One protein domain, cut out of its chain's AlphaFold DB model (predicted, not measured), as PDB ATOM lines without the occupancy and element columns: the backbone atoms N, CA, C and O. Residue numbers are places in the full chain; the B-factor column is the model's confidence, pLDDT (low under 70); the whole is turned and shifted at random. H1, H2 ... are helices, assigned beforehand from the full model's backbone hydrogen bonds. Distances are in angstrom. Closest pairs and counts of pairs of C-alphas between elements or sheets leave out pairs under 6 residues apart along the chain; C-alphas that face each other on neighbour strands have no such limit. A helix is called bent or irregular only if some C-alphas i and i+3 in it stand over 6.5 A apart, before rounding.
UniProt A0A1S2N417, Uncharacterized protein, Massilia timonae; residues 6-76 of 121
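Overview. This is residues 6 to 76 of the 121 residues of an uncharacterized protein of Massilia timonae (UniProt A0A1S2N417). One long helix, H4, runs with its first part along one side of a small body made by three short helices, H1, H2 and H3, and the links between them, while residues 65 to 76, of which 65 to 75 belong to H4, stick out from that body as a free arm. H2 packs on H4 and runs the opposite way, H3 lies on the side of the body away from H4, and H1 and H2 lie between them, apart from each other. The printed part has 71 residues with four named helices, in the order H1, H2, H3, H4, and no named strand; the class is all helix. The whole is only just compact, close to loose, with a radius of gyration of the C-alphas of 13.1 A. It is only just elongated, spanning 42 by 28 by 22 A, and the arm makes the length.

Arrangement. The longest helix is H4, residues 50 to 75. H2, residues 23 to 28, touches H4, and H4 does so with residues 56 to 60 alone. The closest C-alphas of the two are those of Glu 25 and Leu 56, 5.9 A apart. Their lines stand at a shallow tilt of 14 degrees, opposite ways. H1, residues 7 to 13, is apart from H4 and from H2. H3, residues 39 to 43, is apart from H2 and from H4. H1 and H3 are close but not clearly touching, with 2 pairs of C-alphas within 8 A; the closest are those of Ser 8 and Pro 40, 7.3 A apart. In H1, H2, H3 and H4 every O i to N i+4 pair is within hydrogen-bond range.

Along the chain. H4 begins at Glu 50, with its C-alpha at (79.712, -4.545, -233.639), and ends at Gly 75, with its C-alpha at (80.557, -41.477, -235.884); it is 37.0 A from first to last C-alpha. H2, Arg 23 to Leu 28, measures 8.8 A. H1, Leu 7 to Gln 13, begins with C-alpha 7 at (90.375, -9.564, -231.700) and measures 9.9 A. H3, Trp 39 to Tyr 43, measures 5.9 A. No helix is bent or irregular.

Size, cuts and confidence. The two C-alphas farthest apart are those of Ala 45 and Val 76, at 42.3 A. Without residues 65 to 76, which stand free, the body has 59 residues and spans 26 by 24 by 20 A, with a radius of gyration of 10.6 A. The printed part has no cut, and its three links, H1 to H2, H2 to H3 and H3 to H4, are short. The mean pLDDT of the printed part is 76.1; residues 15 to 19, residue 67 and residues 70 to 76 are under 70.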
ATOM      1  N   THR A   6      88.657  -5.744-229.135       84.25
ATOM      2  CA  THR A   6      89.813  -6.231-229.896       84.25
ATOM      3  C   THR A   6      89.643  -7.703-230.253       84.25
ATOM      4  O   THR A   6      88.975  -8.459-229.542       84.25
ATOM      5  N   LEU A   7      90.306  -8.148-231.322       81.88
ATOM      6  CA  LEU A   7      90.375  -9.564-231.700       81.88
ATOM      7  C   LEU A   7      90.856 -10.459-230.550       81.88
ATOM      8  O   LEU A   7      90.317 -11.541-230.319       81.88
ATOM      9  N   SER A   8      91.853  -9.989-229.803       77.81
ATOM     10  CA  SER A   8      92.342 -10.658-228.595       77.81
ATOM     11  C   SER A   8      91.267 -10.764-227.506       77.81
ATOM     12  O   SER A   8      91.095 -11.840-226.932       77.81
ATOM     13  N   GLY A   9      90.496  -9.697-227.269       80.38
ATOM     14  CA  GLY A   9      89.361  -9.702-226.341       80.38
ATOM     15  C   GLY A   9      88.239 -10.647-226.779       80.38
ATOM     16  O   GLY A   9      87.699 -11.390-225.959       80.38
ATOM     17  N   TYR A  10      87.949 -10.696-228.080       80.81
ATOM     18  CA  TYR A  10      86.981 -11.625-228.661       80.81
ATOM     19  C   TYR A  10      87.387 -13.091-228.461       80.81
ATOM     20  O   TYR A  10      86.586 -13.906-227.997       80.81
ATOM     21  N   LEU A  11      88.648 -13.433-228.734       79.19
ATOM     22  CA  LEU A  11      89.159 -14.789-228.518       79.19
ATOM     23  C   LEU A  11      89.173 -15.171-227.033       79.19
ATOM     24  O   LEU A  11      88.887 -16.319-226.698       79.19
ATOM     25  N   ALA A  12      89.455 -14.216-226.142       79.00
ATOM     26  CA  ALA A  12      89.383 -14.435-224.702       79.00
ATOM     27  C   ALA A  12      87.945 -14.741-224.238       79.00
ATOM     28  O   ALA A  12      87.745 -15.694-223.481       79.00
ATOM     29  N   GLN A  13      86.943 -14.003-224.734       79.00
ATOM     30  CA  GLN A  13      85.523 -14.258-224.439       79.00
ATOM     31  C   GLN A  13      85.024 -15.597-224.984       79.00
ATOM     32  O   GLN A  13      84.231 -16.270-224.328       79.00
ATOM     33  N   ARG A  14      85.513 -16.021-226.156       72.75
ATOM     34  CA  ARG A  14      85.150 -17.306-226.779       72.75
ATOM     35  C   ARG A  14      85.602 -18.530-225.959       72.75
ATOM     36  O   ARG A  14      85.186 -19.656-226.235       72.75
ATOM     37  N   GLY A  15      86.416 -18.316-224.924       64.44
ATOM     38  CA  GLY A  15      86.798 -19.311-223.930       64.44
ATOM     39  C   GLY A  15      88.036 -20.129-224.306       64.44
ATOM     40  O   GLY A  15      88.461 -20.200-225.458       64.44
ATOM     41  N   LYS A  16      88.615 -20.811-223.304       60.88
ATOM     42  CA  LYS A  16      89.921 -21.511-223.374       60.88
ATOM     43  C   LYS A  16      90.060 -22.546-224.507       60.88
ATOM     44  O   LYS A  16      91.182 -22.939-224.830       60.88
ATOM     45  N   LYS A  17      88.946 -23.014-225.081       57.53
ATOM     46  CA  LYS A  17      88.917 -24.032-226.145       57.53
ATOM     47  C   LYS A  17      89.129 -23.448-227.548       57.53
ATOM     48  O   LYS A  17      89.614 -24.164-228.419       57.53
ATOM     49  N   ALA A  18      88.829 -22.168-227.776       62.56
ATOM     50  CA  ALA A  18      88.929 -21.541-229.091       62.56
ATOM     51  C   ALA A  18      90.228 -20.726-229.221       62.56
ATOM     52  O   ALA A  18      90.229 -19.502-229.171       62.56
ATOM     53  N   LYS A  19      91.362 -21.419-229.380       63.91
ATOM     54  CA  LYS A  19      92.686 -20.776-229.530       63.91
ATOM     55  C   LYS A  19      92.969 -20.236-230.940       63.91
ATOM     56  O   LYS A  19      94.002 -19.603-231.144       63.91
ATOM     57  N   ALA A  20      92.103 -20.511-231.914       75.31
ATOM     58  CA  ALA A  20      92.331 -20.185-233.318       75.31
ATOM     59  C   ALA A  20      91.059 -19.673-233.998       75.31
ATOM     60  O   ALA A  20      89.954 -20.101-233.660       75.31
ATOM     61  N   LEU A  21      91.248 -18.787-234.978       80.19
ATOM     62  CA  LEU A  21      90.188 -18.363-235.887       80.19
ATOM     63  C   LEU A  21      89.831 -19.501-236.844       80.19
ATOM     64  O   LEU A  21      90.705 -20.231-237.329       80.19
ATOM     65  N   THR A  22      88.546 -19.628-237.153       81.19
ATOM     66  CA  THR A  22      88.105 -20.475-238.266       81.19
ATOM     67  C   THR A  22      88.476 -19.824-239.605       81.19
ATOM     68  O   THR A  22      88.736 -18.623-239.683       81.19
ATOM     69  N   ARG A  23      88.503 -20.602-240.697       81.62
ATOM     70  CA  ARG A  23      88.815 -20.070-242.038       81.62
ATOM     71  C   ARG A  23      87.879 -18.922-242.442       81.62
ATOM     72  O   ARG A  23      88.340 -17.952-243.037       81.62
ATOM     73  N   GLY A  24      86.590 -19.020-242.104       80.19
ATOM     74  CA  GLY A  24      85.611 -17.964-242.378       80.19
ATOM     75  C   GLY A  24      85.915 -16.684-241.599       80.19
ATOM     76  O   GLY A  24      85.959 -15.608-242.184       80.19
ATOM     77  N   GLU A  25      86.233 -16.815-240.309       80.88
ATOM     78  CA  GLU A  25      86.608 -15.678-239.459       80.88
ATOM     79  C   GLU A  25      87.890 -14.988-239.953       80.88
ATOM     80  O   GLU A  25      87.937 -13.766-240.053       80.88
ATOM     81  N   ALA A  26      88.913 -15.766-240.325       83.00
ATOM     82  CA  ALA A  26      90.154 -15.228-240.882       83.00
ATOM     83  C   ALA A  26      89.910 -14.460-242.193       83.00
ATOM     84  O   ALA A  26      90.466 -13.383-242.383       83.00
ATOM     85  N   THR A  27      89.026 -14.970-243.058       84.50
ATOM     86  CA  THR A  27      88.684 -14.325-244.337       84.50
ATOM     87  C   THR A  27      87.968 -12.989-244.122       84.50
ATOM     88  O   THR A  27      88.306 -12.011-244.781       84.50
ATOM     89  N   LEU A  28      87.034 -12.916-243.165       82.88
ATOM     90  CA  LEU A  28      86.336 -11.669-242.820       82.88
ATOM     91  C   LEU A  28      87.281 -10.591-242.275       82.88
ATOM     92  O   LEU A  28      87.069  -9.408-242.518       82.88
ATOM     93  N   LEU A  29      88.321 -11.003-241.552       81.00
ATOM     94  CA  LEU A  29      89.318 -10.109-240.962       81.00
ATOM     95  C   LEU A  29      90.499  -9.812-241.901       81.00
ATOM     96  O   LEU A  29      91.422  -9.102-241.506       81.00
ATOM     97  N   GLY A  30      90.509 -10.375-243.115       83.56
ATOM     98  CA  GLY A  30      91.625 -10.242-244.056       83.56
ATOM     99  C   GLY A  30      92.926 -10.902-243.577       83.56
ATOM    100  O   GLY A  30      94.011 -10.545-244.034       83.56
ATOM    101  N   ILE A  31      92.842 -11.849-242.641       84.44
ATOM    102  CA  ILE A  31      93.998 -12.561-242.095       84.44
ATOM    103  C   ILE A  31      94.305 -13.760-243.001       84.44
ATOM    104  O   ILE A  31      93.413 -14.571-243.269       84.44
ATOM    105  N   PRO A  32      95.561 -13.929-243.454       83.19
ATOM    106  CA  PRO A  32      95.932 -15.062-244.289       83.19
ATOM    107  C   PRO A  32      95.711 -16.390-243.552       83.19
ATOM    108  O   PRO A  32      96.089 -16.554-242.388       83.19
ATOM    109  N   TYR A  33      95.106 -17.348-244.257       82.00
ATOM    110  CA  TYR A  33      94.876 -18.710-243.779       82.00
ATOM    111  C   TYR A  33      95.683 -19.702-244.636       82.00
ATOM    112  O   TYR A  33      95.623 -19.596-245.861       82.00
ATOM    113  N   PRO A  34      96.398 -20.689-244.056       84.25
ATOM    114  CA  PRO A  34      96.450 -21.065-242.640       84.25
ATOM    115  C   PRO A  34      97.148 -20.027-241.751       84.25
ATOM    116  O   PRO A  34      98.066 -19.332-242.179       84.25
ATOM    117  N   LEU A  35      96.702 -19.939-240.496       84.69
ATOM    118  CA  LEU A  35      97.226 -18.988-239.517       84.69
ATOM    119  C   LEU A  35      98.713 -19.264-239.242       84.69
ATOM    120  O   LEU A  35      99.075 -20.339-238.762       84.69
ATOM    121  N   GLN A  36      99.573 -18.288-239.522       84.25
ATOM    122  CA  GLN A  36     101.015 -18.400-239.289       84.25
ATOM    123  C   GLN A  36     101.376 -18.250-237.805       84.25
ATOM    124  O   GLN A  36     100.692 -17.561-237.048       84.25
ATOM    125  N   ALA A  37     102.490 -18.842-237.372       81.00
ATOM    126  CA  ALA A  37     102.990 -18.653-236.011       81.00
ATOM    127  C   ALA A  37     103.188 -17.155-235.696       81.00
ATOM    128  O   ALA A  37     103.728 -16.399-236.500       81.00
ATOM    129  N   GLY A  38     102.724 -16.710-234.525       82.81
ATOM    130  CA  GLY A  38     102.799 -15.299-234.128       82.81
ATOM    131  C   GLY A  38     101.690 -14.398-234.688       82.81
ATOM    132  O   GLY A  38     101.677 -13.208-234.369       82.81
ATOM    133  N   TRP A  39     100.713 -14.936-235.428       84.25
ATOM    134  CA  TRP A  39      99.540 -14.176-235.882       84.25
ATOM    135  C   TRP A  39      98.794 -13.406-234.768       84.25
ATOM    136  O   TRP A  39      98.386 -12.278-235.047       84.25
ATOM    137  N   PRO A  40      98.666 -13.889-233.506       82.06
ATOM    138  CA  PRO A  40      97.953 -13.134-232.476       82.06
ATOM    139  C   PRO A  40      98.689 -11.849-232.091       82.06
ATOM    140  O   PRO A  40      98.055 -10.879-231.701       82.06
ATOM    141  N   ARG A  41     100.023 -11.811-232.225       81.88
ATOM    142  CA  ARG A  41     100.809 -10.595-231.963       81.88
ATOM    143  C   ARG A  41     100.655  -9.562-233.078       81.88
ATOM    144  O   ARG A  41     100.720  -8.374-232.802       81.88
ATOM    145  N   ARG A  42     100.452 -10.011-234.322       80.50
ATOM    146  CA  ARG A  42     100.319  -9.137-235.500       80.50
ATOM    147  C   ARG A  42      98.904  -8.593-235.675       80.50
ATOM    148  O   ARG A  42      98.740  -7.423-235.984       80.50
ATOM    149  N   TYR A  43      97.898  -9.437-235.456       80.75
ATOM    150  CA  TYR A  43      96.494  -9.113-235.727       80.75
ATOM    151  C   TYR A  43      95.634  -9.009-234.456       80.75
ATOM    152  O   TYR A  43      94.464  -8.657-234.531       80.75
ATOM    153  N   GLY A  44      96.174  -9.285-233.264       76.62
ATOM    154  CA  GLY A  44      95.398  -9.289-232.013       76.62
ATOM    155  C   GLY A  44      94.883  -7.920-231.557       76.62
ATOM    156  O   GLY A  44      93.934  -7.868-230.771       76.62
ATOM    157  N   ALA A  45      95.490  -6.838-232.051       80.00
ATOM    158  CA  ALA A  45      95.077  -5.455-231.811       80.00
ATOM    159  C   ALA A  45      94.061  -4.933-232.844       80.00
ATOM    160  O   ALA A  45      93.650  -3.781-232.752       80.00
ATOM    161  N   VAL A  46      93.644  -5.756-233.816       81.69
ATOM    162  CA  VAL A  46      92.614  -5.366-234.789       81.69
ATOM    163  C   VAL A  46      91.304  -5.083-234.049       81.69
ATOM    164  O   VAL A  46      90.817  -5.929-233.288       81.69
ATOM    165  N   GLU A  47      90.760  -3.882-234.258       81.06
ATOM    166  CA  GLU A  47      89.470  -3.463-233.714       81.06
ATOM    167  C   GLU A  47      88.336  -4.184-234.455       81.06
ATOM    168  O   GLU A  47      88.244  -4.148-235.684       81.06
ATOM    169  N   ILE A  48      87.464  -4.847-233.699       80.19
ATOM    170  CA  ILE A  48      86.254  -5.485-234.208       80.19
ATOM    171  C   ILE A  48      85.088  -4.538-233.951       80.19
ATOM    172  O   ILE A  48      84.817  -4.146-232.815       80.19
ATOM    173  N   ASN A  49      84.394  -4.191-235.031       79.44
ATOM    174  CA  ASN A  49      83.171  -3.404-234.981       79.44
ATOM    175  C   ASN A  49      81.962  -4.301-234.648       79.44
ATOM    176  O   ASN A  49      81.989  -5.493-234.956       79.44
ATOM    177  N   GLU A  50      80.885  -3.755-234.081       75.88
ATOM    178  CA  GLU A  50      79.712  -4.545-233.639       75.88
ATOM    179  C   GLU A  50      79.094  -5.368-234.786       75.88
ATOM    180  O   GLU A  50      78.862  -6.567-234.641       75.88
ATOM    181  N   VAL A  51      78.990  -4.778-235.980       78.56
ATOM    182  CA  VAL A  51      78.526  -5.465-237.203       78.56
ATOM    183  C   VAL A  51      79.444  -6.626-237.612       78.56
ATOM    184  O   VAL A  51      78.990  -7.643-238.136       78.56
ATOM    185  N   MET A  52      80.758  -6.502-237.394       75.44
ATOM    186  CA  MET A  52      81.685  -7.611-237.648       75.44
ATOM    187  C   MET A  52      81.526  -8.712-236.607       75.44
ATOM    188  O   MET A  52      81.664  -9.885-236.942       75.44
ATOM    189  N   LEU A  53      81.204  -8.354-235.368       76.31
ATOM    190  CA  LEU A  53      81.002  -9.294-234.274       76.31
ATOM    191  C   LEU A  53      79.806 -10.217-234.554       76.31
ATOM    192  O   LEU A  53      79.946 -11.431-234.422       76.31
ATOM    193  N   GLU A  54      78.695  -9.669-235.052       78.94
ATOM    194  CA  GLU A  54      77.527 -10.447-235.499       78.94
ATOM    195  C   GLU A  54      77.849 -11.385-236.672       78.94
ATOM    196  O   GLU A  54      77.426 -12.542-236.706       78.94
ATOM    197  N   LYS A  55      78.654 -10.925-237.635       80.00
ATOM    198  CA  LYS A  55      79.097 -11.777-238.750       80.00
ATOM    199  C   LYS A  55      80.016 -12.903-238.272       80.00
ATOM    200  O   LYS A  55      79.909 -14.032-238.750       80.00
ATOM    201  N   LEU A  56      80.902 -12.616-237.318       77.88
ATOM    202  CA  LEU A  56      81.810 -13.603-236.735       77.88
ATOM    203  C   LEU A  56      81.047 -14.663-235.930       77.88
ATOM    204  O   LEU A  56      81.370 -15.846-236.044       77.88
ATOM    205  N   THR A  57      80.026 -14.282-235.154       77.75
ATOM    206  CA  THR A  57      79.181 -15.248-234.430       77.75
ATOM    207  C   THR A  57      78.380 -16.118-235.394       77.75
ATOM    208  O   THR A  57      78.409 -17.341-235.251       77.75
ATOM    209  N   ALA A  58      77.779 -15.537-236.437       79.56
ATOM    210  CA  ALA A  58      77.075 -16.297-237.469       79.56
ATOM    211  C   ALA A  58      77.996 -17.311-238.177       79.56
ATOM    212  O   ALA A  58      77.652 -18.489-238.312       79.56
ATOM    213  N   CYS A  59      79.209 -16.903-238.569       75.94
ATOM    214  CA  CYS A  59      80.190 -17.816-239.163       75.94
ATOM    215  C   CYS A  59      80.635 -18.920-238.193       75.94
ATOM    216  O   CYS A  59      80.802 -20.070-238.607       75.94
ATOM    217  N   ALA A  60      80.817 -18.594-236.911       73.19
ATOM    218  CA  ALA A  60      81.178 -19.565-235.886       73.19
ATOM    219  C   ALA A  60      80.085 -20.627-235.688       73.19
ATOM    220  O   ALA A  60      80.410 -21.807-235.548       73.19
ATOM    221  N   GLU A  61      78.807 -20.241-235.710       77.81
ATOM    222  CA  GLU A  61      77.691 -21.185-235.604       77.81
ATOM    223  C   GLU A  61      77.601 -22.116-236.811       77.81
ATOM    224  O   GLU A  61      77.461 -23.329-236.637       77.81
ATOM    225  N   VAL A  62      77.751 -21.581-238.026       77.44
ATOM    226  CA  VAL A  62      77.781 -22.390-239.255       77.44
ATOM    227  C   VAL A  62      78.940 -23.386-239.212       77.44
ATOM    228  O   VAL A  62      78.751 -24.569-239.497       77.44
ATOM    229  N   ALA A  63      80.128 -22.944-238.788       71.81
ATOM    230  CA  ALA A  63      81.281 -23.824-238.627       71.81
ATOM    231  C   ALA A  63      81.043 -24.905-237.558       71.81
ATOM    232  O   ALA A  63      81.457 -26.049-237.751       71.81
ATOM    233  N   ARG A  64      80.354 -24.573-236.455       74.75
ATOM    234  CA  ARG A  64      80.008 -25.536-235.400       74.75
ATOM    235  C   ARG A  64      79.035 -26.593-235.912       74.75
ATOM    236  O   ARG A  64      79.313 -27.774-235.748       74.75
ATOM    237  N   ARG A  65      77.967 -26.184-236.605       74.81
ATOM    238  CA  ARG A  65      76.994 -27.102-237.221       74.81
ATOM    239  C   ARG A  65      77.650 -28.005-238.264       74.81
ATOM    240  O   ARG A  65      77.439 -29.209-238.236       74.81
ATOM    241  N   ALA A  66      78.513 -27.457-239.121       72.38
ATOM    242  CA  ALA A  66      79.250 -28.246-240.108       72.38
ATOM    243  C   ALA A  66      80.228 -29.243-239.456       72.38
ATOM    244  O   ALA A  66      80.401 -30.363-239.942       72.38
ATOM    245  N   ALA A  67      80.873 -28.859-238.350       69.88
ATOM    246  CA  ALA A  67      81.734 -29.752-237.579       69.88
ATOM    247  C   ALA A  67      80.933 -30.848-236.856       69.88
ATOM    248  O   ALA A  67      81.361 -32.000-236.866       69.88
ATOM    249  N   GLU A  68      79.776 -30.513-236.278       72.12
ATOM    250  CA  GLU A  68      78.843 -31.457-235.650       72.12
ATOM    251  C   GLU A  68      78.278 -32.447-236.679       72.12
ATOM    252  O   GLU A  68      78.339 -33.653-236.457       72.12
ATOM    253  N   GLU A  69      77.835 -31.980-237.848       74.25
ATOM    254  CA  GLU A  69      77.351 -32.836-238.938       74.25
ATOM    255  C   GLU A  69      78.457 -33.771-239.451       74.25
ATOM    256  O   GLU A  69      78.246 -34.972-239.649       74.25
ATOM    257  N   LYS A  70      79.682 -33.258-239.613       65.19
ATOM    258  CA  LYS A  70      80.834 -34.083-239.992       65.19
ATOM    259  C   LYS A  70      81.200 -35.089-238.898       65.19
ATOM    260  O   LYS A  70      81.573 -36.213-239.227       65.19
ATOM    261  N   ALA A  71      81.084 -34.715-237.624       65.94
ATOM    262  CA  ALA A  71      81.295 -35.621-236.498       65.94
ATOM    263  C   ALA A  71      80.224 -36.721-236.452       65.94
ATOM    264  O   ALA A  71      80.573 -37.881-236.247       65.94
ATOM    265  N   GLN A  72      78.960 -36.400-236.736       65.06
ATOM    266  CA  GLN A  72      77.883 -37.387-236.862       65.06
ATOM    267  C   GLN A  72      78.135 -38.347-238.033       65.06
ATOM    268  O   GLN A  72      78.072 -39.562-237.851       65.06
ATOM    269  N   ARG A  73      78.538 -37.840-239.208       60.22
ATOM    270  CA  ARG A  73      78.914 -38.687-240.359       60.22
ATOM    271  C   ARG A  73      80.155 -39.550-240.088       60.22
ATOM    272  O   ARG A  73      80.242 -40.671-240.582       60.22
ATOM    273  N   ALA A  74      81.116 -39.054-239.307       56.28
ATOM    274  CA  ALA A  74      82.307 -39.811-238.911       56.28
ATOM    275  C   ALA A  74      82.034 -40.816-237.775       56.28
ATOM    276  O   ALA A  74      82.719 -41.836-237.692       56.28
ATOM    277  N   GLY A  75      81.021 -40.569-236.937       51.75
ATOM    278  CA  GLY A  75      80.557 -41.477-235.884       51.75
ATOM    279  C   GLY A  75      79.967 -42.785-236.418       51.75
ATOM    280  O   GLY A  75      80.034 -43.803-235.740       51.75
ATOM    281  N   VAL A  76      79.500 -42.802-237.670       52.47
ATOM    282  CA  VAL A  76      79.010 -44.018-238.348       52.47
ATOM    283  C   VAL A  76      80.160 -44.931-238.829       52.47
ATOM    284  O   VAL A  76      79.923 -46.067-239.220       52.47
TER     285      VAL A  76